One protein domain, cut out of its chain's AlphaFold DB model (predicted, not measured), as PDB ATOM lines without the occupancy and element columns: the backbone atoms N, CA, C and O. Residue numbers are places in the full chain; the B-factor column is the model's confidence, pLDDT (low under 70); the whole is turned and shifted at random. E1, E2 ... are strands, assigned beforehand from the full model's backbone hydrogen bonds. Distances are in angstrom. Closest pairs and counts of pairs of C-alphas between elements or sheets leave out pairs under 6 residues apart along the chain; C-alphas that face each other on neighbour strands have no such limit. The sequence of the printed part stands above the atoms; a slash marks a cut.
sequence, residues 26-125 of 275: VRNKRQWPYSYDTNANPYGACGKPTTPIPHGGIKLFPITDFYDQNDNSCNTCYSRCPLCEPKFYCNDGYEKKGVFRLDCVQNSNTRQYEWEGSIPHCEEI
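Overview. This is residues 26 to 125 of the 275 residues of an uncharacterized protein of Strongylocentrotus purpuratus (UniProt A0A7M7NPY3). With little regular structure, the domain is three antiparallel strand pairs among long loops: hairpin E1-E2 nearest the middle, hairpin E4-E5 partly over one face of it, short pair E3-E6 at one end. The 100 printed residues include no named helix and six strands in order E1 to E6, 34 residues, all strand. It is compact, radius of gyration of the C-alphas 14.0 A, spanning 40 by 34 by 22 A.

Along the chain. After residues 26 to 55, E1 is residues 56 to 62, 18.5 A, from C-alpha 56 at (43.247, 10.534, -50.849). E2 is 84 to 90, 18.7 A; E3 94 to 97; E4 101 to 106; E5 113 to 118; E6 121 to 124, ending at (44.666, 21.311, -49.199).

Arrangement. Within hydrogen-bond range are N 59 and O 87 in E1-E2, 3.1 A; N 103 and O 116 in E4-E5, 2.8 A; N 95 and O 123 in E3-E6, 2.8 A. E2 and E4 are near each other. E5 runs on into E6 at 44 degrees. The closest C-alphas of E2 and E6, Cys 90 and Cys 122, are 5.7 A apart.

Size, cuts and confidence. The farthest C-alphas, Asn 109 and Ile 125, are 42.7 A apart. The printed part has no cut; link E1 to E2 is long. Residues 26 to 43, 64 to 73 and 75 to 83 have pLDDT under 70.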
ATOM      1  N   VAL A  26      47.160   8.306 -36.670       37.84
ATOM      2  CA  VAL A  26      46.183   7.953 -35.637       37.84
ATOM      3  C   VAL A  26      45.632   6.567 -35.953       37.84
ATOM      4  O   VAL A  26      44.840   6.383 -36.881       37.84
ATOM      5  N   ARG A  27      46.085   5.590 -35.169       41.16
ATOM      6  CA  ARG A  27      45.674   4.191 -35.233       41.16
ATOM      7  C   ARG A  27      44.299   4.016 -34.593       41.16
ATOM      8  O   ARG A  27      44.107   4.349 -33.423       41.16
ATOM      9  N   ASN A  28      43.363   3.428 -35.331       35.28
ATOM     10  CA  ASN A  28      42.117   2.921 -34.768       35.28
ATOM     11  C   ASN A  28      42.439   1.616 -34.015       35.28
ATOM     12  O   ASN A  28      42.774   0.602 -34.623       35.28
ATOM     13  N   LYS A  29      42.412   1.630 -32.677       31.62
ATOM     14  CA  LYS A  29      42.474   0.392 -31.886       31.62
ATOM     15  C   LYS A  29      41.113  -0.299 -31.978       31.62
ATOM     16  O   LYS A  29      40.202   0.154 -31.289       31.62
ATOM     17  N   ARG A  30      40.994  -1.417 -32.710       43.19
ATOM     18  CA  ARG A  30      40.127  -2.551 -32.317       43.19
ATOM     19  C   ARG A  30      40.355  -3.830 -33.125       43.19
ATOM     20  O   ARG A  30      40.827  -3.817 -34.254       43.19
ATOM     21  N   GLN A  31      40.078  -4.928 -32.420       33.81
ATOM     22  CA  GLN A  31      40.336  -6.328 -32.739       33.81
ATOM     23  C   GLN A  31      39.498  -6.817 -33.917       33.81
ATOM     24  O   GLN A  31      38.271  -6.813 -33.864       33.81
ATOM     25  N   TRP A  32      40.183  -7.333 -34.928       41.72
ATOM     26  CA  TRP A  32      39.583  -8.177 -35.948       41.72
ATOM     27  C   TRP A  32      39.381  -9.581 -35.371       41.72
ATOM     28  O   TRP A  32      40.320 -10.115 -34.768       41.72
ATOM     29  N   PRO A  33      38.206 -10.214 -35.538       36.00
ATOM     30  CA  PRO A  33      38.096 -11.644 -35.317       36.00
ATOM     31  C   PRO A  33      38.979 -12.323 -36.368       36.00
ATOM     32  O   PRO A  33      38.662 -12.340 -37.556       36.00
ATOM     33  N   TYR A  34      40.142 -12.801 -35.923       40.00
ATOM     34  CA  TYR A  34      41.113 -13.529 -36.730       40.00
ATOM     35  C   TYR A  34      40.438 -14.752 -37.364       40.00
ATOM     36  O   TYR A  34      40.255 -15.779 -36.713       40.00
ATOM     37  N   SER A  35      40.079 -14.646 -38.640       40.81
ATOM     38  CA  SER A  35      39.860 -15.801 -39.503       40.81
ATOM     39  C   SER A  35      41.190 -16.124 -40.178       40.81
ATOM     40  O   SER A  35      41.800 -15.255 -40.798       40.81
ATOM     41  N   TYR A  36      41.664 -17.355 -40.002       40.53
ATOM     42  CA  TYR A  36      43.007 -17.832 -40.352       40.53
ATOM     43  C   TYR A  36      43.316 -17.911 -41.866       40.53
ATOM     44  O   TYR A  36      44.423 -18.298 -42.227       40.53
ATOM     45  N   ASP A  37      42.408 -17.487 -42.750       42.50
ATOM     46  CA  ASP A  37      42.586 -17.530 -44.216       42.50
ATOM     47  C   ASP A  37      43.026 -16.175 -44.810       42.50
ATOM     48  O   ASP A  37      42.495 -15.660 -45.796       42.50
ATOM     49  N   THR A  38      44.047 -15.584 -44.192       49.03
ATOM     50  CA  THR A  38      44.523 -14.199 -44.363       49.03
ATOM     51  C   THR A  38      45.158 -13.842 -45.715       49.03
ATOM     52  O   THR A  38      45.509 -12.683 -45.918       49.03
ATOM     53  N   ASN A  39      45.282 -14.774 -46.666       49.31
ATOM     54  CA  ASN A  39      45.875 -14.481 -47.981       49.31
ATOM     55  C   ASN A  39      44.838 -14.191 -49.080       49.31
ATOM     56  O   ASN A  39      45.201 -13.643 -50.115       49.31
ATOM     57  N   ALA A  40      43.564 -14.558 -48.892       52.81
ATOM     58  CA  ALA A  40      42.558 -14.416 -49.951       52.81
ATOM     59  C   ALA A  40      41.826 -13.067 -49.917       52.81
ATOM     60  O   ALA A  40      41.352 -12.602 -50.950       52.81
ATOM     61  N   ASN A  41      41.711 -12.440 -48.740       61.28
ATOM     62  CA  ASN A  41      40.957 -11.197 -48.607       61.28
ATOM     63  C   ASN A  41      41.530 -10.304 -47.489       61.28
ATOM     64  O   ASN A  41      41.078 -10.372 -46.347       61.28
ATOM     65  N   PRO A  42      42.535  -9.462 -47.787       59.66
ATOM     66  CA  PRO A  42      43.205  -8.640 -46.776       59.66
ATOM     67  C   PRO A  42      42.323  -7.509 -46.218       59.66
ATOM     68  O   PRO A  42      42.618  -6.953 -45.168       59.66
ATOM     69  N   TYR A  43      41.209  -7.203 -46.886       66.81
ATOM     70  CA  TYR A  43      40.151  -6.332 -46.367       66.81
ATOM     71  C   TYR A  43      39.075  -7.094 -45.564       66.81
ATOM     72  O   TYR A  43      38.076  -6.512 -45.143       66.81
ATOM     73  N   GLY A  44      39.255  -8.401 -45.355       70.88
ATOM     74  CA  GLY A  44      38.276  -9.260 -44.701       70.88
ATOM     75  C   GLY A  44      36.973  -9.386 -45.491       70.88
ATOM     76  O   GLY A  44      36.919  -9.163 -46.699       70.88
ATOM     77  N   ALA A  45      35.896  -9.750 -44.796       75.44
ATOM     78  CA  ALA A  45      34.598 -10.016 -45.412       75.44
ATOM     79  C   ALA A  45      33.918  -8.769 -46.018       75.44
ATOM     80  O   ALA A  45      33.086  -8.915 -46.909       75.44
ATOM     81  N   CYS A  46      34.301  -7.560 -45.589       78.06
ATOM     82  CA  CYS A  46      33.774  -6.304 -46.132       78.06
ATOM     83  C   CYS A  46      34.395  -5.901 -47.481       78.06
ATOM     84  O   CYS A  46      33.884  -5.003 -48.146       78.06
ATOM     85  N   GLY A  47      35.494  -6.542 -47.901       78.12
ATOM     86  CA  GLY A  47      36.172  -6.216 -49.157       78.12
ATOM     87  C   GLY A  47      36.744  -4.792 -49.200       78.12
ATOM     88  O   GLY A  47      36.701  -4.038 -48.228       78.12
ATOM     89  N   LYS A  48      37.337  -4.411 -50.336       80.81
ATOM     90  CA  LYS A  48      37.955  -3.086 -50.490       80.81
ATOM     91  C   LYS A  48      36.888  -1.977 -50.410       80.81
ATOM     92  O   LYS A  48      35.920  -2.051 -51.165       80.81
ATOM     93  N   PRO A  49      37.077  -0.928 -49.585       77.12
ATOM     94  CA  PRO A  49      36.195   0.236 -49.583       77.12
ATOM     95  C   PRO A  49      36.113   0.858 -50.981       77.12
ATOM     96  O   PRO A  49      37.139   1.162 -51.591       77.12
ATOM     97  N   THR A  50      34.897   1.032 -51.495       76.44
ATOM     98  CA  THR A  50      34.637   1.595 -52.831       76.44
ATOM     99  C   THR A  50      34.310   3.084 -52.799       76.44
ATOM    100  O   THR A  50      34.261   3.717 -53.852       76.44
ATOM    101  N   THR A  51      34.101   3.653 -51.610       78.38
ATOM    102  CA  THR A  51      33.768   5.066 -51.442       78.38
ATOM    103  C   THR A  51      34.913   5.938 -51.964       78.38
ATOM    104  O   THR A  51      36.039   5.809 -51.474       78.38
ATOM    105  N   PRO A  52      34.667   6.822 -52.948       81.44
ATOM    106  CA  PRO A  52      35.694   7.723 -53.445       81.44
ATOM    107  C   PRO A  52      36.069   8.733 -52.357       81.44
ATOM    108  O   PRO A  52      35.201   9.342 -51.733       81.44
ATOM    109  N   ILE A  53      37.371   8.915 -52.145       86.62
ATOM    110  CA  ILE A  53      37.928   9.886 -51.200       86.62
ATOM    111  C   ILE A  53      38.669  10.936 -52.031       86.62
ATOM    112  O   ILE A  53      39.693  10.614 -52.637       86.62
ATOM    113  N   PRO A  54      38.165  12.178 -52.112       88.00
ATOM    114  CA  PRO A  54      38.856  13.248 -52.819       88.00
ATOM    115  C   PRO A  54      40.255  13.461 -52.245       88.00
ATOM    116  O   PRO A  54      40.419  13.540 -51.029       88.00
ATOM    117  N   HIS A  55      41.250  13.550 -53.128       88.62
ATOM    118  CA  HIS A  55      42.649  13.802 -52.772       88.62
ATOM    119  C   HIS A  55      43.241  12.807 -51.760       88.62
ATOM    120  O   HIS A  55      44.149  13.154 -51.011       88.62
ATOM    121  N   GLY A  56      42.747  11.567 -51.743       87.38
ATOM    122  CA  GLY A  56      43.247  10.534 -50.849       87.38
ATOM    123  C   GLY A  56      42.668   9.159 -51.146       87.38
ATOM    124  O   GLY A  56      42.154   8.880 -52.230       87.38
ATOM    125  N   GLY A  57      42.757   8.273 -50.161       86.56
ATOM    126  CA  GLY A  57      42.240   6.922 -50.296       86.56
ATOM    127  C   GLY A  57      42.437   6.063 -49.057       86.56
ATOM    128  O   GLY A  57      42.962   6.493 -48.032       86.56
ATOM    129  N   ILE A  58      42.024   4.801 -49.176       82.75
ATOM    130  CA  ILE A  58      42.296   3.759 -48.186       82.75
ATOM    131  C   ILE A  58      43.132   2.678 -48.859       82.75
ATOM    132  O   ILE A  58      42.732   2.108 -49.878       82.75
ATOM    133  N   LYS A  59      44.291   2.381 -48.277       79.75
ATOM    134  CA  LYS A  59      45.174   1.294 -48.713       79.75
ATOM    135  C   LYS A  59      45.538   0.410 -47.529       79.75
ATOM    136  O   LYS A  59      45.318   0.782 -46.378       79.75
ATOM    137  N   LEU A  60      46.020  -0.788 -47.819       76.88
ATOM    138  CA  LEU A  60      46.472  -1.715 -46.794       76.88
ATOM    139  C   LEU A  60      47.920  -1.412 -46.447       76.88
ATOM    140  O   LEU A  60      48.738  -1.213 -47.341       76.88
ATOM    141  N   PHE A  61      48.218  -1.424 -45.158       74.06
ATOM    142  CA  PHE A  61      49.565  -1.241 -44.641       74.06
ATOM    143  C   PHE A  61      49.902  -2.368 -43.677       74.06
ATOM    144  O   PHE A  61      48.999  -2.842 -42.974       74.06
ATOM    145  N   PRO A  62      51.179  -2.761 -43.565       72.69
ATOM    146  CA  PRO A  62      51.581  -3.690 -42.530       72.69
ATOM    147  C   PRO A  62      51.282  -3.122 -41.147       72.69
ATOM    148  O   PRO A  62      51.479  -1.938 -40.863       72.69
ATOM    149  N   ILE A  63      50.842  -4.001 -40.254       70.12
ATOM    150  CA  ILE A  63      50.661  -3.682 -38.838       70.12
ATOM    151  C   ILE A  63      52.003  -3.325 -38.176       70.12
ATOM    152  O   ILE A  63      52.011  -2.634 -37.161       70.12
ATOM    153  N   THR A  64      53.124  -3.803 -38.723       65.19
ATOM    154  CA  THR A  64      54.470  -3.645 -38.153       65.19
ATOM    155  C   THR A  64      55.260  -2.463 -38.707       65.19
ATOM    156  O   THR A  64      56.243  -2.086 -38.076       65.19
ATOM    157  N   ASP A  65      54.859  -1.887 -39.845       59.31
ATOM    158  CA  ASP A  65      55.510  -0.699 -40.403       59.31
ATOM    159  C   ASP A  65      54.673   0.550 -40.099       59.31
ATOM    160  O   ASP A  65      53.542   0.736 -40.569       59.31
ATOM    161  N   PHE A  66      55.211   1.368 -39.196       54.88
ATOM    162  CA  PHE A  66      54.553   2.553 -38.653       54.88
ATOM    163  C   PHE A  66      55.055   3.850 -39.276       54.88
ATOM    164  O   PHE A  66      54.423   4.882 -39.069       54.88
ATOM    165  N   TYR A  67      56.184   3.816 -39.981       56.69
ATOM    166  CA  TYR A  67      56.877   5.030 -40.402       56.69
ATOM    167  C   TYR A  67      56.806   5.251 -41.905       56.69
ATOM    168  O   TYR A  67      56.916   6.396 -42.343       56.69
ATOM    169  N   ASP A  68      56.564   4.198 -42.685       61.75
ATOM    170  CA  ASP A  68      56.488   4.326 -44.129       61.75
ATOM    171  C   ASP A  68      55.035   4.445 -44.621       61.75
ATOM    172  O   ASP A  68      54.295   3.472 -44.784       61.75
ATOM    173  N   GLN A  69      54.612   5.687 -44.879       58.66
ATOM    174  CA  GLN A  69      53.324   5.975 -45.520       58.66
ATOM    175  C   GLN A  69      53.277   5.525 -46.987       58.66
ATOM    176  O   GLN A  69      52.191   5.483 -47.568       58.66
ATOM    177  N   ASN A  70      54.409   5.169 -47.591       60.94
ATOM    178  CA  ASN A  70      54.512   4.695 -48.965       60.94
ATOM    179  C   ASN A  70      54.606   3.173 -49.065       60.94
ATOM    180  O   ASN A  70      54.506   2.653 -50.179       60.94
ATOM    181  N   ASP A  71      54.701   2.463 -47.939       66.38
ATOM    182  CA  ASP A  71      54.754   1.010 -47.945       66.38
ATOM    183  C   ASP A  71      53.469   0.423 -48.547       66.38
ATOM    184  O   ASP A  71      52.348   0.610 -48.063       66.38
ATOM    185  N   ASN A  72      53.647  -0.265 -49.670       65.38
ATOM    186  CA  ASN A  72      52.609  -0.927 -50.443       65.38
ATOM    187  C   ASN A  72      52.791  -2.453 -50.448       65.38
ATOM    188  O   ASN A  72      52.135  -3.137 -51.235       65.38
ATOM    189  N   SER A  73      53.633  -2.995 -49.563       68.06
ATOM    190  CA  SER A  73      53.922  -4.430 -49.434       68.06
ATOM    191  C   SER A  73      52.661  -5.281 -49.228       68.06
ATOM    192  O   SER A  73      52.587  -6.423 -49.685       68.06
ATOM    193  N   CYS A  74      51.620  -4.699 -48.628       70.88
ATOM    194  CA  CYS A  74      50.300  -5.308 -48.466       70.88
ATOM    195  C   CYS A  74      49.432  -5.349 -49.741       70.88
ATOM    196  O   CYS A  74      48.447  -6.084 -49.769       70.88
ATOM    197  N   ASN A  75      49.762  -4.596 -50.796       63.59
ATOM    198  CA  ASN A  75      48.990  -4.575 -52.047       63.59
ATOM    199  C   ASN A  75      49.402  -5.680 -53.033       63.59
ATOM    200  O   ASN A  75      48.603  -6.054 -53.888       63.59
ATOM    201  N   THR A  76      50.631  -6.193 -52.946       59.69
ATOM    202  CA  THR A  76      51.202  -7.148 -53.922       59.69
ATOM    203  C   THR A  76      51.563  -8.493 -53.311       59.69
ATOM    204  O   THR A  76      52.339  -9.261 -53.883       59.69
ATOM    205  N   CYS A  77      51.048  -8.793 -52.126       59.84
ATOM    206  CA  CYS A  77      51.392 -10.028 -51.458       59.84
ATOM    207  C   CYS A  77      50.587 -11.214 -52.020       59.84
ATOM    208  O   CYS A  77      49.382 -11.325 -51.819       59.84
ATOM    209  N   TYR A  78      51.288 -12.125 -52.700       55.62
ATOM    210  CA  TYR A  78      50.712 -13.352 -53.263       55.62
ATOM    211  C   TYR A  78      50.841 -14.576 -52.333       55.62
ATOM    212  O   TYR A  78      50.151 -15.572 -52.535       55.62
ATOM    213  N   SER A  79      51.705 -14.535 -51.308       48.72
ATOM    214  CA  SER A  79      51.805 -15.588 -50.283       48.72
ATOM    215  C   SER A  79      52.508 -15.074 -49.018       48.72
ATOM    216  O   SER A  79      53.527 -14.396 -49.129       48.72
ATOM    217  N   ARG A  80      51.984 -15.425 -47.830       56.84
ATOM    218  CA  ARG A  80      52.482 -15.008 -46.496       56.84
ATOM    219  C   ARG A  80      52.471 -13.497 -46.277       56.84
ATOM    220  O   ARG A  80      53.509 -12.889 -46.023       56.84
ATOM    221  N   CYS A  81      51.289 -12.903 -46.355       58.69
ATOM    222  CA  CYS A  81      51.193 -11.465 -46.171       58.69
ATOM    223  C   CYS A  81      51.513 -11.081 -44.734       58.69
ATOM    224  O   CYS A  81      51.087 -11.787 -43.810       58.69
ATOM    225  N   PRO A  82      52.256  -9.976 -44.525       62.12
ATOM    226  CA  PRO A  82      52.255  -9.354 -43.217       62.12
ATOM    227  C   PRO A  82      50.798  -9.118 -42.817       62.12
ATOM    228  O   PRO A  82      49.924  -8.948 -43.668       62.12
ATOM    229  N   LEU A  83      50.515  -9.150 -41.520       69.50
ATOM    230  CA  LEU A  83      49.186  -8.780 -41.056       69.50
ATOM    231  C   LEU A  83      48.936  -7.340 -41.513       69.50
ATOM    232  O   LEU A  83      49.677  -6.439 -41.122       69.50
ATOM    233  N   CYS A  84      47.953  -7.159 -42.391       73.12
ATOM    234  CA  CYS A  84      47.645  -5.883 -43.016       73.12
ATOM    235  C   CYS A  84      46.420  -5.262 -42.347       73.12
ATOM    236  O   CYS A  84      45.456  -5.960 -42.038       73.12
ATOM    237  N   GLU A  85      46.443  -3.947 -42.157       73.50
ATOM    238  CA  GLU A  85      45.282  -3.175 -41.725       73.50
ATOM    239  C   GLU A  85      44.986  -2.060 -42.741       73.50
ATOM    240  O   GLU A  85      45.919  -1.461 -43.291       73.50
ATOM    241  N   PRO A  86      43.705  -1.773 -43.038       76.38
ATOM    242  CA  PRO A  86      43.357  -0.632 -43.868       76.38
ATOM    243  C   PRO A  86      43.712   0.658 -43.121       76.38
ATOM    244  O   PRO A  86      43.289   0.852 -41.981       76.38
ATOM    245  N   LYS A  87      44.451   1.563 -43.766       78.44
ATOM    246  CA  LYS A  87      44.682   2.922 -43.258       78.44
ATOM    247  C   LYS A  87      44.332   3.962 -44.321       78.44
ATOM    248  O   LYS A  87      44.388   3.705 -45.527       78.44
ATOM    249  N   PHE A  88      43.963   5.140 -43.841       83.75
ATOM    250  CA  PHE A  88      43.673   6.314 -44.655       83.75
ATOM    251  C   PHE A  88      44.949   7.080 -44.998       83.75
ATOM    252  O   PHE A  88      45.819   7.233 -44.140       83.75
ATOM    253  N   TYR A  89      45.025   7.596 -46.222       83.38
ATOM    254  CA  TYR A  89      46.084   8.499 -46.667       83.38
ATOM    255  C   TYR A  89      45.500   9.671 -47.464       83.38
ATOM    256  O   TYR A  89      44.440   9.537 -48.081       83.38
ATOM    257  N   CYS A  90      46.226  10.787 -47.468       86.19
ATOM    258  CA  CYS A  90      46.007  11.912 -48.371       86.19
ATOM    259  C   CYS A  90      47.129  11.975 -49.408       86.19
ATOM    260  O   CYS A  90      48.226  11.472 -49.170       86.19
ATOM    261  N   ASN A  91      46.833  12.560 -50.564       86.19
ATOM    262  CA  ASN A  91      47.819  12.863 -51.592       86.19
ATOM    263  C   ASN A  91      48.764  13.973 -51.114       86.19
ATOM    264  O   ASN A  91      48.415  14.763 -50.235       86.19
ATOM    265  N   ASP A  92      49.933  14.074 -51.745       81.06
ATOM    266  CA  ASP A  92      50.885  15.148 -51.469       81.06
ATOM    267  C   ASP A  92      50.231  16.529 -51.623       81.06
ATOM    268  O   ASP A  92      49.491  16.783 -52.576       81.06
ATOM    269  N   GLY A  93      50.505  17.423 -50.671       81.06
ATOM    270  CA  GLY A  93      49.883  18.747 -50.608       81.06
ATOM    271  C   GLY A  93      48.521  18.781 -49.910       81.06
ATOM    272  O   GLY A  93      47.936  19.855 -49.815       81.06
ATOM    273  N   TYR A  94      48.038  17.653 -49.378       87.38
ATOM    274  CA  TYR A  94      46.800  17.576 -48.604       87.38
ATOM    275  C   TYR A  94      47.036  16.985 -47.212       87.38
ATOM    276  O   TYR A  94      47.851  16.082 -47.029       87.38
ATOM    277  N   GLU A  95      46.287  17.466 -46.222       86.44
ATOM    278  CA  GLU A  95      46.316  16.970 -44.849       86.44
ATOM    279  C   GLU A  95      44.991  16.322 -44.433       86.44
ATOM    280  O   GLU A  95      43.903  16.684 -44.885       86.44
ATOM    281  N   LYS A  96      45.086  15.338 -43.534       87.00
ATOM    282  CA  LYS A  96      43.932  14.619 -42.989       87.00
ATOM    283  C   LYS A  96      43.147  15.510 -42.028       87.00
ATOM    284  O   LYS A  96      43.687  15.979 -41.026       87.00
ATOM    285  N   LYS A  97      41.836  15.596 -42.241       88.69
ATOM    286  CA  LYS A  97      40.886  16.256 -41.339       88.69
ATOM    287  C   LYS A  97      39.812  15.288 -40.872       88.69
ATOM    288  O   LYS A  97      39.093  14.683 -41.665       88.69
ATOM    289  N   GLY A  98      39.711  15.141 -39.553       85.12
ATOM    290  CA  GLY A  98      38.787  14.221 -38.895       85.12
ATOM    291  C   GLY A  98      39.442  12.922 -38.417       85.12
ATOM    292  O   GLY A  98      40.658  12.729 -38.488       85.12
ATOM    293  N   VAL A  99      38.616  12.016 -37.895       82.56
ATOM    294  CA  VAL A  99      39.066  10.759 -37.282       82.56
ATOM    295  C   VAL A  99      38.805   9.596 -38.229       82.56
ATOM    296  O   VAL A  99      37.698   9.424 -38.733       82.56
ATOM    297  N   PHE A 100      39.835   8.777 -38.441       82.25
ATOM    298  CA  PHE A 100      39.712   7.543 -39.205       82.25
ATOM    299  C   PHE A 100      39.236   6.412 -38.304       82.25
ATOM    300  O   PHE A 100      39.962   5.992 -37.401       82.25
ATOM    301  N   ARG A 101      38.024   5.924 -38.568       82.19
ATOM    302  CA  ARG A 101      37.441   4.760 -37.914       82.19
ATOM    303  C   ARG A 101      36.674   3.942 -38.946       82.19
ATOM    304  O   ARG A 101      35.665   4.406 -39.458       82.19
ATOM    305  N   LEU A 102      37.153   2.739 -39.228       79.88
ATOM    306  CA  LEU A 102      36.484   1.778 -40.097       79.88
ATOM    307  C   LEU A 102      36.441   0.431 -39.393       79.88
ATOM    308  O   LEU A 102      37.485  -0.173 -39.146       79.88
ATOM    309  N   ASP A 103      35.227  -0.007 -39.095       80.50
ATOM    310  CA  ASP A 103      34.908  -1.279 -38.473       80.50
ATOM    311  C   ASP A 103      34.125  -2.111 -39.511       80.50
ATOM    312  O   ASP A 103      33.212  -1.611 -40.165       80.50
ATOM    313  N   CYS A 104      34.504  -3.374 -39.718       79.31
ATOM    314  CA  CYS A 104      33.754  -4.273 -40.597       79.31
ATOM    315  C   CYS A 104      32.674  -4.975 -39.782       79.31
ATOM    316  O   CYS A 104      32.989  -5.781 -38.899       79.31
ATOM    317  N   VAL A 105      31.411  -4.679 -40.072       84.56
ATOM    318  CA  VAL A 105      30.276  -5.153 -39.280       84.56
ATOM    319  C   VAL A 105      29.393  -6.046 -40.139       84.56
ATOM    320  O   VAL A 105      29.129  -5.764 -41.306       84.56
ATOM    321  N   GLN A 106      28.959  -7.169 -39.569       86.25
ATOM    322  CA  GLN A 106      27.961  -8.013 -40.211       86.25
ATOM    323  C   GLN A 106      26.571  -7.474 -39.895       86.25
ATOM    324  O   GLN A 106      26.163  -7.428 -38.733       86.25
ATOM    325  N   ASN A 107      25.815  -7.148 -40.934       84.38
ATOM    326  CA  ASN A 107      24.412  -6.822 -40.806       84.38
ATOM    327  C   ASN A 107      23.639  -8.073 -40.362       84.38
ATOM    328  O   ASN A 107      23.634  -9.106 -41.042       84.38
ATOM    329  N   SER A 108      22.989  -7.999 -39.201       88.00
ATOM    330  CA  SER A 108      22.288  -9.139 -38.600       88.00
ATOM    331  C   SER A 108      21.124  -9.645 -39.457       88.00
ATOM    332  O   SER A 108      20.832 -10.841 -39.438       88.00
ATOM    333  N   ASN A 109      20.503  -8.756 -40.238       88.06
ATOM    334  CA  ASN A 109      19.335  -9.063 -41.057       88.06
ATOM    335  C   ASN A 109      19.728  -9.606 -42.434       88.06
ATOM    336  O   ASN A 109      19.203 -10.628 -42.867       88.06
ATOM    337  N   THR A 110      20.660  -8.945 -43.127       89.75
ATOM    338  CA  THR A 110      21.039  -9.322 -44.502       89.75
ATOM    339  C   THR A 110      22.178 -10.337 -44.557       89.75
ATOM    340  O   THR A 110      22.457 -10.875 -45.626       89.75
ATOM    341  N   ARG A 111      22.852 -10.598 -43.423       83.12
ATOM    342  CA  ARG A 111      24.097 -11.384 -43.317       83.12
ATOM    343  C   ARG A 111      25.261 -10.838 -44.149       83.12
ATOM    344  O   ARG A 111      26.317 -11.472 -44.182       83.12
ATOM    345  N   GLN A 112      25.092  -9.679 -44.784       85.56
ATOM    346  CA  GLN A 112      26.132  -9.003 -45.547       85.56
ATOM    347  C   GLN A 112      27.090  -8.280 -44.603       85.56
ATOM    348  O   GLN A 112      26.715  -7.889 -43.498       85.56
ATOM    349  N   TYR A 113      28.336  -8.138 -45.038       82.88
ATOM    350  CA  TYR A 113      29.360  -7.396 -44.319       82.88
ATOM    351  C   TYR A 113      29.481  -6.007 -44.930       82.88
ATOM    352  O   TYR A 113      29.634  -5.881 -46.144       82.88
ATOM    353  N   GLU A 114      29.410  -4.983 -44.091       85.12
ATOM    354  CA  GLU A 114      29.497  -3.588 -44.502       85.12
ATOM    355  C   GLU A 114      30.496  -2.816 -43.641       85.12
ATOM    356  O   GLU A 114      30.760  -3.145 -42.481       85.12
ATOM    357  N   TRP A 115      31.097  -1.800 -44.254       84.75
ATOM    358  CA  TRP A 115      32.003  -0.888 -43.575       84.75
ATOM    359  C   TRP A 115      31.196   0.127 -42.768       84.75
ATOM    360  O   TRP A 115      30.452   0.919 -43.343       84.75
ATOM    361  N   GLU A 116      31.387   0.139 -41.454       84.25
ATOM    362  CA  GLU A 116      30.780   1.102 -40.542       84.25
ATOM    363  C   GLU A 116      31.855   2.016 -39.940       84.25
ATOM    364  O   GLU A 116      32.959   1.582 -39.603       84.25
ATOM    365  N   GLY A 117      31.540   3.303 -39.792       83.88
ATOM    366  CA  GLY A 117      32.394   4.262 -39.097       83.88
ATOM    367  C   GLY A 117      32.538   5.595 -39.823       83.88
ATOM    368  O   GLY A 117      31.707   5.976 -40.644       83.88
ATOM    369  N   SER A 118      33.590   6.332 -39.474       83.88
ATOM    370  CA  SER A 118      33.883   7.665 -39.993       83.88
ATOM    371  C   SER A 118      35.140   7.653 -40.861       83.88
ATOM    372  O   SER A 118      36.225   7.262 -40.418       83.88
ATOM    373  N   ILE A 119      35.003   8.138 -42.094       84.88
ATOM    374  CA  ILE A 119      36.119   8.345 -43.019       84.88
ATOM    375  C   ILE A 119      36.461   9.844 -43.003       84.88
ATOM    376  O   ILE A 119      35.566  10.657 -43.225       84.88
ATOM    377  N   PRO A 120      37.717  10.228 -42.716       86.44
ATOM    378  CA  PRO A 120      38.148  11.619 -42.740       86.44
ATOM    379  C   PRO A 120      38.234  12.136 -44.180       86.44
ATOM    380  O   PRO A 120      38.170  11.370 -45.145       86.44
ATOM    381  N   HIS A 121      38.415  13.443 -44.324       89.69
ATOM    382  CA  HIS A 121      38.610  14.085 -45.622       89.69
ATOM    383  C   HIS A 121      40.020  14.663 -45.728       89.69
ATOM    384  O   HIS A 121      40.702  14.850 -44.718       89.69
ATOM    385  N   CYS A 122      40.467  14.894 -46.958       89.75
ATOM    386  CA  CYS A 122      41.745  15.528 -47.250       89.75
ATOM    387  C   CYS A 122      41.498  16.992 -47.617       89.75
ATOM    388  O   CYS A 122      40.743  17.268 -48.550       89.75
ATOM    389  N   GLU A 123      42.119  17.913 -46.885       91.50
ATOM    390  CA  GLU A 123      42.080  19.353 -47.162       91.50
ATOM    391  C   GLU A 123      43.434  19.818 -47.693       91.50
ATOM    392  O   GLU A 123      44.468  19.286 -47.293       91.50
ATOM    393  N   GLU A 124      43.432  20.766 -48.629       87.88
ATOM    394  CA  GLU A 124      44.666  21.311 -49.199       87.88
ATOM    395  C   GLU A 124      45.468  22.015 -48.102       87.88
ATOM    396  O   GLU A 124      44.932  22.814 -47.331       87.88
ATOM    397  N   ILE A 125      46.760  21.707 -48.017       84.75
ATOM    398  CA  ILE A 125      47.652  22.371 -47.077       84.75
ATOM    399  C   ILE A 125      47.854  23.789 -47.600       84.75
ATOM    400  O   ILE A 125      48.623  24.013 -48.538       84.75
TER     401      ILE A 125